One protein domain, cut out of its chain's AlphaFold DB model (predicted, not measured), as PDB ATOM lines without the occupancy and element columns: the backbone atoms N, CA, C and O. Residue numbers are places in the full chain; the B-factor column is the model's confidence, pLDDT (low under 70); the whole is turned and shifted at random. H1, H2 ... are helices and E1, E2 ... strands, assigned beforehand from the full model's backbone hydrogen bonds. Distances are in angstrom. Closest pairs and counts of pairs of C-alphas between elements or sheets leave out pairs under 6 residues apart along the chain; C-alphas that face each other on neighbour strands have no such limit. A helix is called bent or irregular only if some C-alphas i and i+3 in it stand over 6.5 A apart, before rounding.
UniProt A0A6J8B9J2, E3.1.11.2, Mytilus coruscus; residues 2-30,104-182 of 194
ATOM      1  N   ILE A   2     299.439 164.700 211.679       41.62
ATOM      2  CA  ILE A   2     299.410 165.781 210.688       41.62
ATOM      3  C   ILE A   2     300.813 165.942 210.062       41.62
ATOM      4  O   ILE A   2     301.814 165.648 210.714       41.62
ATOM      5  N   LYS A   3     300.898 166.324 208.775       37.03
ATOM      6  CA  LYS A   3     302.161 166.280 208.001       37.03
ATOM      7  C   LYS A   3     302.860 167.626 207.787       37.03
ATOM      8  O   LYS A   3     304.059 167.620 207.533       37.03
ATOM      9  N   GLN A   4     302.144 168.748 207.854       47.66
ATOM     10  CA  GLN A   4     302.689 170.096 207.654       47.66
ATOM     11  C   GLN A   4     301.918 171.099 208.520       47.66
ATOM     12  O   GLN A   4     300.693 171.007 208.613       47.66
ATOM     13  N   TYR A   5     302.637 172.059 209.105       41.47
ATOM     14  CA  TYR A   5     302.085 173.161 209.894       41.47
ATOM     15  C   TYR A   5     302.870 174.434 209.562       41.47
ATOM     16  O   TYR A   5     304.099 174.411 209.611       41.47
ATOM     17  N   ASN A   6     302.178 175.540 209.301       50.22
ATOM     18  CA  ASN A   6     302.770 176.878 209.268       50.22
ATOM     19  C   ASN A   6     302.132 177.713 210.382       50.22
ATOM     20  O   ASN A   6     300.907 177.810 210.433       50.22
ATOM     21  N   VAL A   7     302.943 178.318 211.252       43.09
ATOM     22  CA  VAL A   7     302.477 179.186 212.349       43.09
ATOM     23  C   VAL A   7     302.876 180.628 212.051       43.09
ATOM     24  O   VAL A   7     304.058 180.930 211.899       43.09
ATOM     25  N   MET A   8     301.894 181.525 212.001       48.88
ATOM     26  CA  MET A   8     302.089 182.960 211.816       48.88
ATOM     27  C   MET A   8     301.685 183.705 213.089       48.88
ATOM     28  O   MET A   8     300.649 183.423 213.686       48.88
ATOM     29  N   ASN A   9     302.509 184.664 213.507       43.41
ATOM     30  CA  ASN A   9     302.250 185.511 214.669       43.41
ATOM     31  C   ASN A   9     301.912 186.924 214.176       43.41
ATOM     32  O   ASN A   9     302.693 187.496 213.418       43.41
ATOM     33  N   VAL A  10     300.788 187.487 214.619       50.84
ATOM     34  CA  VAL A  10     300.333 188.841 214.267       50.84
ATOM     35  C   VAL A  10     300.142 189.658 215.547       50.84
ATOM     36  O   VAL A  10     299.712 189.135 216.575       50.84
ATOM     37  N   ILE A  11     300.504 190.938 215.488       45.91
ATOM     38  CA  ILE A  11     300.424 191.900 216.594       45.91
ATOM     39  C   ILE A  11     299.225 192.817 216.325       45.91
ATOM     40  O   ILE A  11     299.111 193.341 215.217       45.91
ATOM     41  N   TYR A  12     298.325 192.991 217.300       43.00
ATOM     42  CA  TYR A  12     297.084 193.746 217.087       43.00
ATOM     43  C   TYR A  12     297.302 195.238 216.799       43.00
ATOM     44  O   TYR A  12     298.182 195.885 217.367       43.00
ATOM     45  N   GLY A  13     296.413 195.784 215.967       37.94
ATOM     46  CA  GLY A  13     296.323 197.215 215.658       37.94
ATOM     47  C   GLY A  13     295.251 197.592 214.625       37.94
ATOM     48  O   GLY A  13     295.005 198.780 214.427       37.94
ATOM     49  N   SER A  14     294.608 196.608 213.980       41.09
ATOM     50  CA  SER A  14     293.690 196.803 212.847       41.09
ATOM     51  C   SER A  14     292.700 195.640 212.685       41.09
ATOM     52  O   SER A  14     292.859 194.593 213.313       41.09
ATOM     53  N   THR A  15     291.722 195.830 211.795       43.62
ATOM     54  CA  THR A  15     290.867 194.804 211.167       43.62
ATOM     55  C   THR A  15     291.697 193.697 210.486       43.62
ATOM     56  O   THR A  15     292.867 193.914 210.162       43.62
ATOM     57  N   ILE A  16     291.121 192.505 210.270       47.38
ATOM     58  CA  ILE A  16     291.807 191.363 209.635       47.38
ATOM     59  C   ILE A  16     290.872 190.645 208.647       47.38
ATOM     60  O   ILE A  16     290.063 189.807 209.040       47.38
ATOM     61  N   ASP A  17     291.016 190.940 207.352       42.66
ATOM     62  CA  ASP A  17     290.204 190.330 206.288       42.66
ATOM     63  C   ASP A  17     290.722 188.931 205.883       42.66
ATOM     64  O   ASP A  17     291.503 188.757 204.940       42.66
ATOM     65  N   VAL A  18     290.277 187.893 206.602       45.09
ATOM     66  CA  VAL A  18     290.669 186.494 206.346       45.09
ATOM     67  C   VAL A  18     289.931 185.912 205.129       45.09
ATOM     68  O   VAL A  18     288.834 185.363 205.236       45.09
ATOM     69  N   HIS A  19     290.556 185.965 203.953       43.72
ATOM     70  CA  HIS A  19     289.991 185.394 202.727       43.72
ATOM     71  C   HIS A  19     290.227 183.873 202.601       43.72
ATOM     72  O   HIS A  19     291.346 183.403 202.393       43.72
ATOM     73  N   LEU A  20     289.151 183.074 202.591       42.00
ATOM     74  CA  LEU A  20     289.203 181.628 202.291       42.00
ATOM     75  C   LEU A  20     289.344 181.346 200.775       42.00
ATOM     76  O   LEU A  20     288.613 180.542 200.190       42.00
ATOM     77  N   LEU A  21     290.280 182.029 200.108       40.97
ATOM     78  CA  LEU A  21     290.475 181.947 198.660       40.97
ATOM     79  C   LEU A  21     291.139 180.617 198.266       40.97
ATOM     80  O   LEU A  21     292.361 180.500 198.206       40.97
ATOM     81  N   THR A  22     290.315 179.604 197.995       38.81
ATOM     82  CA  THR A  22     290.767 178.257 197.607       38.81
ATOM     83  C   THR A  22     291.117 178.218 196.113       38.81
ATOM     84  O   THR A  22     290.364 177.677 195.303       38.81
ATOM     85  N   ILE A  23     292.253 178.808 195.723       38.41
ATOM     86  CA  ILE A  23     292.757 178.703 194.341       38.41
ATOM     87  C   ILE A  23     293.197 177.256 194.084       38.41
ATOM     88  O   ILE A  23     293.997 176.712 194.845       38.41
ATOM     89  N   GLN A  24     292.710 176.645 192.998       37.88
ATOM     90  CA  GLN A  24     293.268 175.400 192.468       37.88
ATOM     91  C   GLN A  24     294.370 175.719 191.451       37.88
ATOM     92  O   GLN A  24     294.088 175.940 190.276       37.88
ATOM     93  N   HIS A  25     295.628 175.726 191.891       34.41
ATOM     94  CA  HIS A  25     296.760 175.829 190.970       34.41
ATOM     95  C   HIS A  25     297.108 174.450 190.399       34.41
ATOM     96  O   HIS A  25     297.553 173.562 191.126       34.41
ATOM     97  N   THR A  26     296.946 174.291 189.084       33.09
ATOM     98  CA  THR A  26     297.487 173.154 188.328       33.09
ATOM     99  C   THR A  26     298.990 173.351 188.137       33.09
ATOM    100  O   THR A  26     299.414 174.160 187.309       33.09
ATOM    101  N   LEU A  27     299.812 172.623 188.896       37.00
ATOM    102  CA  LEU A  27     301.266 172.670 188.738       37.00
ATOM    103  C   LEU A  27     301.711 171.760 187.584       37.00
ATOM    104  O   LEU A  27     301.796 170.539 187.714       37.00
ATOM    105  N   ASN A  28     302.007 172.371 186.433       33.25
ATOM    106  CA  ASN A  28     302.513 171.683 185.243       33.25
ATOM    107  C   ASN A  28     303.992 171.281 185.409       33.25
ATOM    108  O   ASN A  28     304.896 171.926 184.872       33.25
ATOM    109  N   TYR A  29     304.247 170.194 186.139       34.25
ATOM    110  CA  TYR A  29     305.581 169.609 186.274       34.25
ATOM    111  C   TYR A  29     306.082 169.031 184.940       34.25
ATOM    112  O   TYR A  29     305.677 167.953 184.508       34.25
ATOM    113  N   ARG A  30     307.000 169.747 184.279       35.41
ATOM    114  CA  ARG A  30     307.640 169.308 183.030       35.41
ATOM    115  C   ARG A  30     308.849 168.414 183.316       35.41
ATOM    116  O   ARG A  30     309.983 168.889 183.373       35.41
ATOM    117  N   LYS A 104     298.295 189.234 220.922       73.94
ATOM    118  CA  LYS A 104     299.063 188.484 219.938       73.94
ATOM    119  C   LYS A 104     298.174 187.387 219.374       73.94
ATOM    120  O   LYS A 104     297.851 186.444 220.087       73.94
ATOM    121  N   ILE A 105     297.825 187.497 218.099       80.31
ATOM    122  CA  ILE A 105     297.107 186.449 217.374       80.31
ATOM    123  C   ILE A 105     298.132 185.434 216.867       80.31
ATOM    124  O   ILE A 105     299.151 185.804 216.273       80.31
ATOM    125  N   ARG A 106     297.855 184.147 217.060       83.25
ATOM    126  CA  ARG A 106     298.549 183.035 216.413       83.25
ATOM    127  C   ARG A 106     297.585 182.408 215.416       83.25
ATOM    128  O   ARG A 106     296.509 181.926 215.768       83.25
ATOM    129  N   MET A 107     297.994 182.430 214.157       85.81
ATOM    130  CA  MET A 107     297.268 181.819 213.052       85.81
ATOM    131  C   MET A 107     298.022 180.566 212.618       85.81
ATOM    132  O   MET A 107     299.247 180.604 212.480       85.81
ATOM    133  N   VAL A 108     297.313 179.462 212.393       85.44
ATOM    134  CA  VAL A 108     297.929 178.186 212.002       85.44
ATOM    135  C   VAL A 108     297.325 177.691 210.694       85.44
ATOM    136  O   VAL A 108     296.110 177.594 210.573       85.44
ATOM    137  N   SER A 109     298.163 177.343 209.719       87.00
ATOM    138  CA  SER A 109     297.743 176.681 208.478       87.00
ATOM    139  C   SER A 109     298.204 175.225 208.477       87.00
ATOM    140  O   SER A 109     299.390 174.956 208.681       87.00
ATOM    141  N   ILE A 110     297.282 174.293 208.229       86.56
ATOM    142  CA  ILE A 110     297.490 172.848 208.372       86.56
ATOM    143  C   ILE A 110     296.893 172.081 207.185       86.56
ATOM    144  O   ILE A 110     295.673 171.968 207.054       86.56
ATOM    145  N   ASN A 111     297.737 171.415 206.393       90.38
ATOM    146  CA  ASN A 111     297.250 170.377 205.484       90.38
ATOM    147  C   ASN A 111     296.962 169.107 206.302       90.38
ATOM    148  O   ASN A 111     297.876 168.367 206.688       90.38
ATOM    149  N   ILE A 112     295.684 168.879 206.621       89.56
ATOM    150  CA  ILE A 112     295.279 167.788 207.510       89.56
ATOM    151  C   ILE A 112     295.234 166.442 206.781       89.56
ATOM    152  O   ILE A 112     295.490 165.414 207.411       89.56
ATOM    153  N   ASN A 113     295.003 166.440 205.462       89.81
ATOM    154  CA  ASN A 113     294.928 165.252 204.603       89.81
ATOM    155  C   ASN A 113     294.037 164.149 205.207       89.81
ATOM    156  O   ASN A 113     294.518 163.090 205.621       89.81
ATOM    157  N   GLY A 114     292.736 164.440 205.279       89.88
ATOM    158  CA  GLY A 114     291.712 163.592 205.885       89.88
ATOM    159  C   GLY A 114     291.474 163.900 207.361       89.88
ATOM    160  O   GLY A 114     292.181 163.400 208.234       89.88
ATOM    161  N   LEU A 115     290.423 164.675 207.643       91.44
ATOM    162  CA  LEU A 115     290.005 165.037 209.001       91.44
ATOM    163  C   LEU A 115     289.267 163.897 209.729       91.44
ATOM    164  O   LEU A 115     289.418 163.772 210.942       91.44
ATOM    165  N   ARG A 116     288.519 163.028 209.024       89.38
ATOM    166  CA  ARG A 116     287.678 161.974 209.648       89.38
ATOM    167  C   ARG A 116     288.441 161.120 210.674       89.38
ATOM    168  O   ARG A 116     287.973 160.935 211.791       89.38
ATOM    169  N   GLY A 117     289.640 160.657 210.310       89.38
ATOM    170  CA  GLY A 117     290.515 159.855 211.177       89.38
ATOM    171  C   GLY A 117     291.415 160.660 212.126       89.38
ATOM    172  O   GLY A 117     292.246 160.069 212.806       89.38
ATOM    173  N   LYS A 118     291.294 161.995 212.151       91.12
ATOM    174  CA  LYS A 118     292.162 162.915 212.913       91.12
ATOM    175  C   LYS A 118     291.391 163.886 213.806       91.12
ATOM    176  O   LYS A 118     292.007 164.764 214.402       91.12
ATOM    177  N   LYS A 119     290.066 163.741 213.938       92.25
ATOM    178  CA  LYS A 119     289.250 164.675 214.727       92.25
ATOM    179  C   LYS A 119     289.711 164.798 216.184       92.25
ATOM    180  O   LYS A 119     289.824 165.914 216.665       92.25
ATOM    181  N   LEU A 120     290.100 163.698 216.836       92.12
ATOM    182  CA  LEU A 120     290.651 163.744 218.199       92.12
ATOM    183  C   LEU A 120     292.038 164.418 218.258       92.12
ATOM    184  O   LEU A 120     292.258 165.267 219.112       92.12
ATOM    185  N   GLU A 121     292.940 164.104 217.317       92.19
ATOM    186  CA  GLU A 121     294.267 164.744 217.193       92.19
ATOM    187  C   GLU A 121     294.137 166.271 217.041       92.19
ATOM    188  O   GLU A 121     294.849 167.028 217.701       92.19
ATOM    189  N   LEU A 122     293.175 166.725 216.231       93.25
ATOM    190  CA  LEU A 122     292.872 168.143 216.054       93.25
ATOM    191  C   LEU A 122     292.174 168.758 217.279       93.25
ATOM    192  O   LEU A 122     292.532 169.863 217.668       93.25
ATOM    193  N   GLN A 123     291.207 168.082 217.905       94.12
ATOM    194  CA  GLN A 123     290.521 168.597 219.099       94.12
ATOM    195  C   GLN A 123     291.505 168.817 220.257       94.12
ATOM    196  O   GLN A 123     291.501 169.893 220.852       94.12
ATOM    197  N   THR A 124     292.403 167.861 220.519       92.44
ATOM    198  CA  THR A 124     293.479 168.031 221.508       92.44
ATOM    199  C   THR A 124     294.404 169.189 221.129       92.44
ATOM    200  O   THR A 124     294.677 170.037 221.971       92.44
ATOM    201  N   TYR A 125     294.819 169.306 219.862       92.44
ATOM    202  CA  TYR A 125     295.624 170.443 219.391       92.44
ATOM    203  C   TYR A 125     294.935 171.801 219.639       92.44
ATOM    204  O   TYR A 125     295.546 172.723 220.177       92.44
ATOM    205  N   LEU A 126     293.640 171.911 219.319       94.19
ATOM    206  CA  LEU A 126     292.834 173.124 219.512       94.19
ATOM    207  C   LEU A 126     292.594 173.483 220.987       94.19
ATOM    208  O   LEU A 126     292.255 174.636 221.261       94.19
ATOM    209  N   GLN A 127     292.755 172.528 221.911       93.06
ATOM    210  CA  GLN A 127     292.705 172.737 223.362       93.06
ATOM    211  C   GLN A 127     294.079 173.095 223.943       93.06
ATOM    212  O   GLN A 127     294.181 174.044 224.715       93.06
ATOM    213  N   THR A 128     295.130 172.351 223.582       89.00
ATOM    214  CA  THR A 128     296.483 172.513 224.138       89.00
ATOM    215  C   THR A 128     297.180 173.759 223.604       89.00
ATOM    216  O   THR A 128     297.676 174.561 224.390       89.00
ATOM    217  N   GLU A 129     297.189 173.960 222.284       89.81
ATOM    218  CA  GLU A 129     297.804 175.151 221.686       89.81
ATOM    219  C   GLU A 129     296.860 176.359 221.735       89.81
ATOM    220  O   GLU A 129     297.318 177.501 221.758       89.81
ATOM    221  N   ASN A 130     295.541 176.126 221.769       90.56
ATOM    222  CA  ASN A 130     294.495 177.156 221.791       90.56
ATOM    223  C   ASN A 130     294.724 178.318 220.786       90.56
ATOM    224  O   ASN A 130     294.690 179.476 221.199       90.56
ATOM    225  N   PRO A 131     295.030 178.050 219.500       89.50
ATOM    226  CA  PRO A 131     295.264 179.095 218.503       89.50
ATOM    227  C   PRO A 131     294.023 179.968 218.285       89.50
ATOM    228  O   PRO A 131     292.887 179.534 218.467       89.50
ATOM    229  N   GLU A 132     294.243 181.203 217.852       90.25
ATOM    230  CA  GLU A 132     293.176 182.180 217.651       90.25
ATOM    231  C   GLU A 132     292.478 182.004 216.283       90.25
ATOM    232  O   GLU A 132     291.269 182.217 216.174       90.25
ATOM    233  N   ILE A 133     293.219 181.559 215.254       90.06
ATOM    234  CA  ILE A 133     292.710 181.241 213.904       90.06
ATOM    235  C   ILE A 133     293.392 179.967 213.371       90.06
ATOM    236  O   ILE A 133     294.617 179.846 213.434       90.06
ATOM    237  N   VAL A 134     292.632 179.030 212.790       92.38
ATOM    238  CA  VAL A 134     293.168 177.803 212.163       92.38
ATOM    239  C   VAL A 134     292.570 177.564 210.780       92.38
ATOM    240  O   VAL A 134     291.366 177.381 210.635       92.38
ATOM    241  N   ALA A 135     293.426 177.496 209.765       91.06
ATOM    242  CA  ALA A 135     293.082 177.176 208.386       91.06
ATOM    243  C   ALA A 135     293.499 175.733 208.045       91.06
ATOM    244  O   ALA A 135     294.671 175.376 208.138       91.06
ATOM    245  N   LEU A 136     292.544 174.902 207.635       91.44
ATOM    246  CA  LEU A 136     292.727 173.492 207.294       91.44
ATOM    247  C   LEU A 136     292.570 173.267 205.783       91.44
ATOM    248  O   LEU A 136     291.558 173.662 205.198       91.44
ATOM    249  N   GLN A 137     293.527 172.570 205.166       89.06
ATOM    250  CA  GLN A 137     293.459 172.102 203.772       89.06
ATOM    251  C   GLN A 137     293.371 170.570 203.680       89.06
ATOM    252  O   GLN A 137     293.854 169.862 204.564       89.06
ATOM    253  N   GLU A 138     292.803 170.057 202.581       90.19
ATOM    254  CA  GLU A 138     292.574 168.620 202.340       90.19
ATOM    255  C   GLU A 138     291.747 167.959 203.460       90.19
ATOM    256  O   GLU A 138     292.121 166.919 204.015       90.19
ATOM    257  N   THR A 139     290.608 168.560 203.815       91.06
ATOM    258  CA  THR A 139     289.735 168.044 204.882       91.06
ATOM    259  C   THR A 139     289.123 166.679 204.545       91.06
ATOM    260  O   THR A 139     288.990 165.844 205.444       91.06
ATOM    261  N   LYS A 140     288.804 166.408 203.267       91.31
ATOM    262  CA  LYS A 140     288.213 165.141 202.761       91.31
ATOM    263  C   LYS A 140     286.947 164.704 203.522       91.31
ATOM    264  O   LYS A 140     286.673 163.523 203.768       91.31
ATOM    265  N   ILE A 141     286.166 165.707 203.904       90.19
ATOM    266  CA  ILE A 141     284.814 165.594 204.452       90.19
ATOM    267  C   ILE A 141     283.799 166.013 203.388       90.19
ATOM    268  O   ILE A 141     284.149 166.632 202.382       90.19
ATOM    269  N   ASP A 142     282.548 165.654 203.632       89.25
ATOM    270  CA  ASP A 142     281.394 166.037 202.830       89.25
ATOM    271  C   ASP A 142     280.261 166.523 203.754       89.25
ATOM    272  O   ASP A 142     280.374 166.468 204.985       89.25
ATOM    273  N   LYS A 143     279.165 166.995 203.154       87.62
ATOM    274  CA  LYS A 143     278.039 167.626 203.859       87.62
ATOM    275  C   LYS A 143     277.206 166.673 204.734       87.62
ATOM    276  O   LYS A 143     276.347 167.158 205.461       87.62
ATOM    277  N   SER A 144     277.431 165.353 204.689       89.50
ATOM    278  CA  SER A 144     276.772 164.404 205.605       89.50
ATOM    279  C   SER A 144     277.340 164.451 207.027       89.50
ATOM    280  O   SER A 144     276.634 164.123 207.977       89.50
ATOM    281  N   ILE A 145     278.592 164.897 207.185       87.88
ATOM    282  CA  ILE A 145     279.241 165.035 208.492       87.88
ATOM    283  C   ILE A 145     278.952 166.429 209.050       87.88
ATOM    284  O   ILE A 145     279.385 167.437 208.476       87.88
ATOM    285  N   THR A 146     278.262 166.499 210.191       90.62
ATOM    286  CA  THR A 146     277.961 167.772 210.865       90.62
ATOM    287  C   THR A 146     279.231 168.418 211.422       90.62
ATOM    288  O   THR A 146     280.227 167.754 211.708       90.62
ATOM    289  N   THR A 147     279.225 169.742 211.568       89.19
ATOM    290  CA  THR A 147     280.385 170.471 212.099       89.19
ATOM    291  C   THR A 147     280.689 170.067 213.545       89.19
ATOM    292  O   THR A 147     281.839 169.777 213.863       89.19
ATOM    293  N   ASN A 148     279.659 169.924 214.381       89.81
ATOM    294  CA  ASN A 148     279.778 169.608 215.806       89.81
ATOM    295  C   ASN A 148     280.323 168.180 216.052       89.81
ATOM    296  O   ASN A 148     280.935 167.924 217.086       89.81
ATOM    297  N   GLU A 149     280.164 167.248 215.097       88.94
ATOM    298  CA  GLU A 149     280.765 165.900 215.156       88.94
ATOM    299  C   GLU A 149     282.291 165.912 214.918       88.94
ATOM    300  O   GLU A 149     283.001 164.975 215.308       88.94
ATOM    301  N   LEU A 150     282.789 166.970 214.268       89.88
ATOM    302  CA  LEU A 150     284.199 167.201 213.959       89.88
ATOM    303  C   LEU A 150     284.869 168.087 215.011       89.88
ATOM    304  O   LEU A 150     285.955 167.750 215.480       89.88
ATOM    305  N   ILE A 151     284.220 169.193 215.381       92.88
ATOM    306  CA  ILE A 151     284.709 170.231 216.292       92.88
ATOM    307  C   ILE A 151     283.533 170.643 217.198       92.88
ATOM    308  O   ILE A 151     282.627 171.323 216.722       92.88
ATOM    309  N   PRO A 152     283.501 170.230 218.476       92.94
ATOM    310  CA  PRO A 152     282.429 170.616 219.393       92.94
ATOM    311  C   PRO A 152     282.435 172.116 219.716       92.94
ATOM    312  O   PRO A 152     283.496 172.698 219.947       92.94
ATOM    313  N   ASP A 153     281.246 172.711 219.839       91.81
ATOM    314  CA  ASP A 153     281.047 174.143 220.138       91.81
ATOM    315  C   ASP A 153     281.733 174.584 221.445       91.81
ATOM    316  O   ASP A 153     282.151 175.731 221.595       91.81
ATOM    317  N   THR A 154     281.926 173.644 222.379       92.44
ATOM    318  CA  THR A 154     282.644 173.837 223.650       92.44
ATOM    319  C   THR A 154     284.116 174.234 223.487       92.44
ATOM    320  O   THR A 154     284.745 174.641 224.462       92.44
ATOM    321  N   LEU A 155     284.676 174.149 222.276       93.81
ATOM    322  CA  LEU A 155     286.016 174.642 221.947       93.81
ATOM    323  C   LEU A 155     286.057 176.152 221.629       93.81
ATOM    324  O   LEU A 155     287.149 176.729 221.572       93.81
ATOM    325  N   GLY A 156     284.895 176.795 221.453       95.44
ATOM    326  CA  GLY A 156     284.767 178.242 221.263       95.44
ATOM    327  C   GLY A 156     285.330 178.749 219.934       95.44
ATOM    328  O   GLY A 156     286.079 179.726 219.933       95.44
ATOM    329  N   TYR A 157     285.006 178.076 218.825       95.06
ATOM    330  CA  TYR A 157     285.362 178.509 217.470       95.06
ATOM    331  C   TYR A 157     284.117 178.622 216.579       95.06
ATOM    332  O   TYR A 157     283.326 177.683 216.517       95.06
ATOM    333  N   ASP A 158     284.009 179.720 215.834       93.50
ATOM    334  CA  ASP A 158     283.186 179.830 214.632       93.50
ATOM    335  C   ASP A 158     283.873 179.096 213.476       93.50
ATOM    336  O   ASP A 158     285.103 179.110 213.354       93.50
ATOM    337  N   ILE A 159     283.092 178.395 212.646       93.25
ATOM    338  CA  ILE A 159     283.629 177.417 211.690       93.25
ATOM    339  C   ILE A 159     283.015 177.605 210.304       93.25
ATOM    340  O   ILE A 159     281.844 177.305 210.063       93.25
ATOM    341  N   TYR A 160     283.857 178.005 209.356       91.31
ATOM    342  CA  TYR A 160     283.515 178.161 207.944       91.31
ATOM    343  C   TYR A 160     284.138 177.013 207.147       91.31
ATOM    344  O   TYR A 160     285.333 176.752 207.264       91.31
ATOM    345  N   ARG A 161     283.356 176.294 206.334       90.44
ATOM    346  CA  ARG A 161     283.831 175.108 205.594       90.44
ATOM    347  C   ARG A 161     283.350 175.087 204.149       90.44
ATOM    348  O   ARG A 161     282.197 175.405 203.868       90.44
ATOM    349  N   ASN A 162     284.238 174.677 203.251       87.75
ATOM    350  CA  ASN A 162     283.959 174.426 201.844       87.75
ATOM    351  C   ASN A 162     284.170 172.931 201.564       87.75
ATOM    352  O   ASN A 162     285.297 172.463 201.384       87.75
ATOM    353  N   ASP A 163     283.072 172.179 201.604       88.75
ATOM    354  CA  ASP A 163     283.069 170.720 201.491       88.75
ATOM    355  C   ASP A 163     283.149 170.239 200.035       88.75
ATOM    356  O   ASP A 163     282.613 170.861 199.117       88.75
ATOM    357  N   ARG A 164     283.738 169.056 199.840       81.25
ATOM    358  CA  ARG A 164     283.742 168.327 198.561       81.25
ATOM    359  C   ARG A 164     283.044 166.973 198.709       81.25
ATOM    360  O   ARG A 164     282.535 166.632 199.769       81.25
ATOM    361  N   THR A 165     283.002 166.178 197.646       77.62
ATOM    362  CA  THR A 165     282.382 164.839 197.601       77.62
ATOM    363  C   THR A 165     283.237 163.750 198.279       77.62
ATOM    364  O   THR A 165     283.336 162.630 197.786       77.62
ATOM    365  N   GLY A 166     283.919 164.080 199.384       63.12
ATOM    366  CA  GLY A 166     284.796 163.183 200.153       63.12
ATOM    367  C   GLY A 166     286.129 162.803 199.482       63.12
ATOM    368  O   GLY A 166     287.155 162.758 200.157       63.12
ATOM    369  N   ASN A 167     286.151 162.596 198.163       64.81
ATOM    370  CA  ASN A 167     287.273 162.002 197.420       64.81
ATOM    371  C   ASN A 167     288.477 162.935 197.133       64.81
ATOM    372  O   ASN A 167     289.344 162.584 196.336       64.81
ATOM    373  N   GLY A 168     288.579 164.098 197.784       72.94
ATOM    374  CA  GLY A 168     289.753 164.977 197.689       72.94
ATOM    375  C   GLY A 168     289.465 166.439 198.031       72.94
ATOM    376  O   GLY A 168     288.338 166.907 197.859       72.94
ATOM    377  N   GLY A 169     290.483 167.174 198.485       82.38
ATOM    378  CA  GLY A 169     290.358 168.596 198.796       82.38
ATOM    379  C   GLY A 169     289.413 168.908 199.950       82.38
ATOM    380  O   GLY A 169     289.233 168.116 200.881       82.38
ATOM    381  N   GLY A 170     288.834 170.102 199.862       87.38
ATOM    382  CA  GLY A 170     287.989 170.688 200.893       87.38
ATOM    383  C   GLY A 170     288.815 171.496 201.890       87.38
ATOM    384  O   GLY A 170     289.940 171.121 202.244       87.38
ATOM    385  N   THR A 171     288.256 172.623 202.320       90.06
ATOM    386  CA  THR A 171     288.900 173.577 203.229       90.06
ATOM    387  C   THR A 171     287.987 173.907 204.405       90.06
ATOM    388  O   THR A 171     286.762 173.852 204.299       90.06
ATOM    389  N   MET A 172     288.581 174.215 205.556       91.44
ATOM    390  CA  MET A 172     287.863 174.639 206.760       91.44
ATOM    391  C   MET A 172     288.676 175.715 207.475       91.44
ATOM    392  O   MET A 172     289.895 175.619 207.552       91.44
ATOM    393  N   LEU A 173     288.005 176.735 207.987       93.31
ATOM    394  CA  LEU A 173     288.575 177.848 208.726       93.31
ATOM    395  C   LEU A 173     287.863 177.928 210.076       93.31
ATOM    396  O   LEU A 173     286.638 178.002 210.119       93.31
ATOM    397  N   LEU A 174     288.640 177.887 211.152       94.00
ATOM    398  CA  LEU A 174     288.188 178.039 212.526       94.00
ATOM    399  C   LEU A 174     288.685 179.392 213.037       94.00
ATOM    400  O   LEU A 174     289.875 179.687 212.911       94.00
ATOM    401  N   ILE A 175     287.806 180.195 213.625       92.75
ATOM    402  CA  ILE A 175     288.123 181.498 214.226       92.75
ATOM    403  C   ILE A 175     287.563 181.493 215.646       92.75
ATOM    404  O   ILE A 175     286.452 181.022 215.853       92.75
ATOM    405  N   LYS A 176     288.313 181.957 216.650       92.56
ATOM    406  CA  LYS A 176     287.788 182.030 218.024       92.56
ATOM    407  C   LYS A 176     286.583 182.972 218.114       92.56
ATOM    408  O   LYS A 176     286.670 184.100 217.650       92.56
ATOM    409  N   THR A 177     285.533 182.567 218.831       90.62
ATOM    410  CA  THR A 177     284.244 183.296 218.958       90.62
ATOM    411  C   THR A 177     284.309 184.666 219.657       90.62
ATOM    412  O   THR A 177     283.285 185.313 219.853       90.62
ATOM    413  N   HIS A 178     285.498 185.119 220.069       88.25
ATOM    414  CA  HIS A 178     285.745 186.482 220.563       88.25
ATOM    415  C   HIS A 178     286.370 187.404 219.499       88.25
ATOM    416  O   HIS A 178     286.709 188.545 219.806       88.25
ATOM    417  N   LEU A 179     286.579 186.901 218.278       85.88
ATOM    418  CA  LEU A 179     287.031 187.657 217.117       85.88
ATOM    419  C   LEU A 179     285.862 187.767 216.136       85.88
ATOM    420  O   LEU A 179     285.419 186.757 215.584       85.88
ATOM    421  N   ASP A 180     285.385 188.990 215.903       85.38
ATOM    422  CA  ASP A 180     284.315 189.250 214.941       85.38
ATOM    423  C   ASP A 180     284.694 188.703 213.559       85.38
ATOM    424  O   ASP A 180     285.718 189.077 212.978       85.38
ATOM    425  N   SER A 181     283.869 187.806 213.021       84.06
ATOM    426  CA  SER A 181     284.087 187.214 211.704       84.06
ATOM    427  C   SER A 181     282.772 186.945 210.975       84.06
ATOM    428  O   SER A 181     281.723 186.708 211.575       84.06
ATOM    429  N   ALA A 182     282.813 187.050 209.647       81.50
ATOM    430  CA  ALA A 182     281.653 186.864 208.786       81.50
ATOM    431  C   ALA A 182     282.077 186.298 207.421       81.50
ATOM    432  O   ALA A 182     283.127 186.679 206.894       81.50
TER     433      ALA A 182
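Overview. This is residues 2 to 30 and 104 to 182 of the 194 residues of the protein "E3.1.11.2" of Mytilus coruscus (UniProt A0A6J8B9J2). One twisted sheet of five strands, E1, E3, E4, E6 and E5, forms a wall, with the helices H1 and H2 close to each other off one of its faces. The long unnamed stretch 12 to 23 passes beyond the opposite face, and residues 25 to 30 stick out from the body as a free arm. The printed part has 108 residues, 54 of them in named elements, with two named helices and six named strands that follow along the chain as E1, E2, E3, H1, E4, H2, E5, E6; the sheet is mixed and runs E1, E3, E4, E6, E5. The class is mixed, helices and strands, and the whole is compact, with a radius of gyration of the C-alphas of 14.2 A and spans of 43 by 35 by 25 A.

Along the chain. E1 is residues 4 to 11, 23.7 A long, beginning at C-alpha 4 (302.689, 170.096, 207.654). E2 is residues 24 to 27, and E3 is residues 104 to 111, 23.2 A long. H1, residues 116 to 128, measures 20.0 A from C-alpha 116 (287.678, 161.974, 209.648); it is irregular, with C-alphas 117 and 120 8.0 A apart. E4 is residues 133 to 137, H2 147 to 150, E5 157 to 162, and E6 171 to 176, ending at C-alpha 176 (287.788, 182.030, 218.024).

Arrangement. Edge strand E1 is antiparallel to E3 at 161 degrees, with N 8 and O 107 2.8 A apart, within hydrogen-bond range. E3 and E4 are parallel at 11 degrees, with N 110 and O 135 at 2.8 A. E3, H1 and E4 form a strand-helix-strand unit, two parallel neighbour strands with a helix between them in the chain, and its crossover is right-handed. E4 and E6 are antiparallel at 170 degrees, with N 136 and O 172 at 2.7 A. E6 and edge strand E5 form an antiparallel hairpin at 165 degrees, with N 158 and O 175 at 2.8 A. E4, H2 and E5 form a split unit, with E6 between its strands, and its crossover is also right-handed. H1 and H2 are each only just not on the sheet, with 4 pairs of C-alphas within 10 A. They are close but not clearly touching; their closest C-alphas are those of Lys 119 and Leu 150, 5.7 A apart. In H1, 7 of 9 O i to N i+4 pairs are within hydrogen-bond range; H2 is too short for such a pair. E2 pairs with no named strand and is apart from E1 and E3.

Size, cuts and confidence. The two C-alphas farthest apart are those of Arg 30 and Thr 154, at 47.9 A. Residues 31 to 103 are not printed, and C-alphas 30 and 104 are 42.5 A apart across this cut. The link E1 to E2 is long, with 12 residues. The mean pLDDT of the printed part is 76.0; residues 2 to 30 and 166 to 167 are under 70.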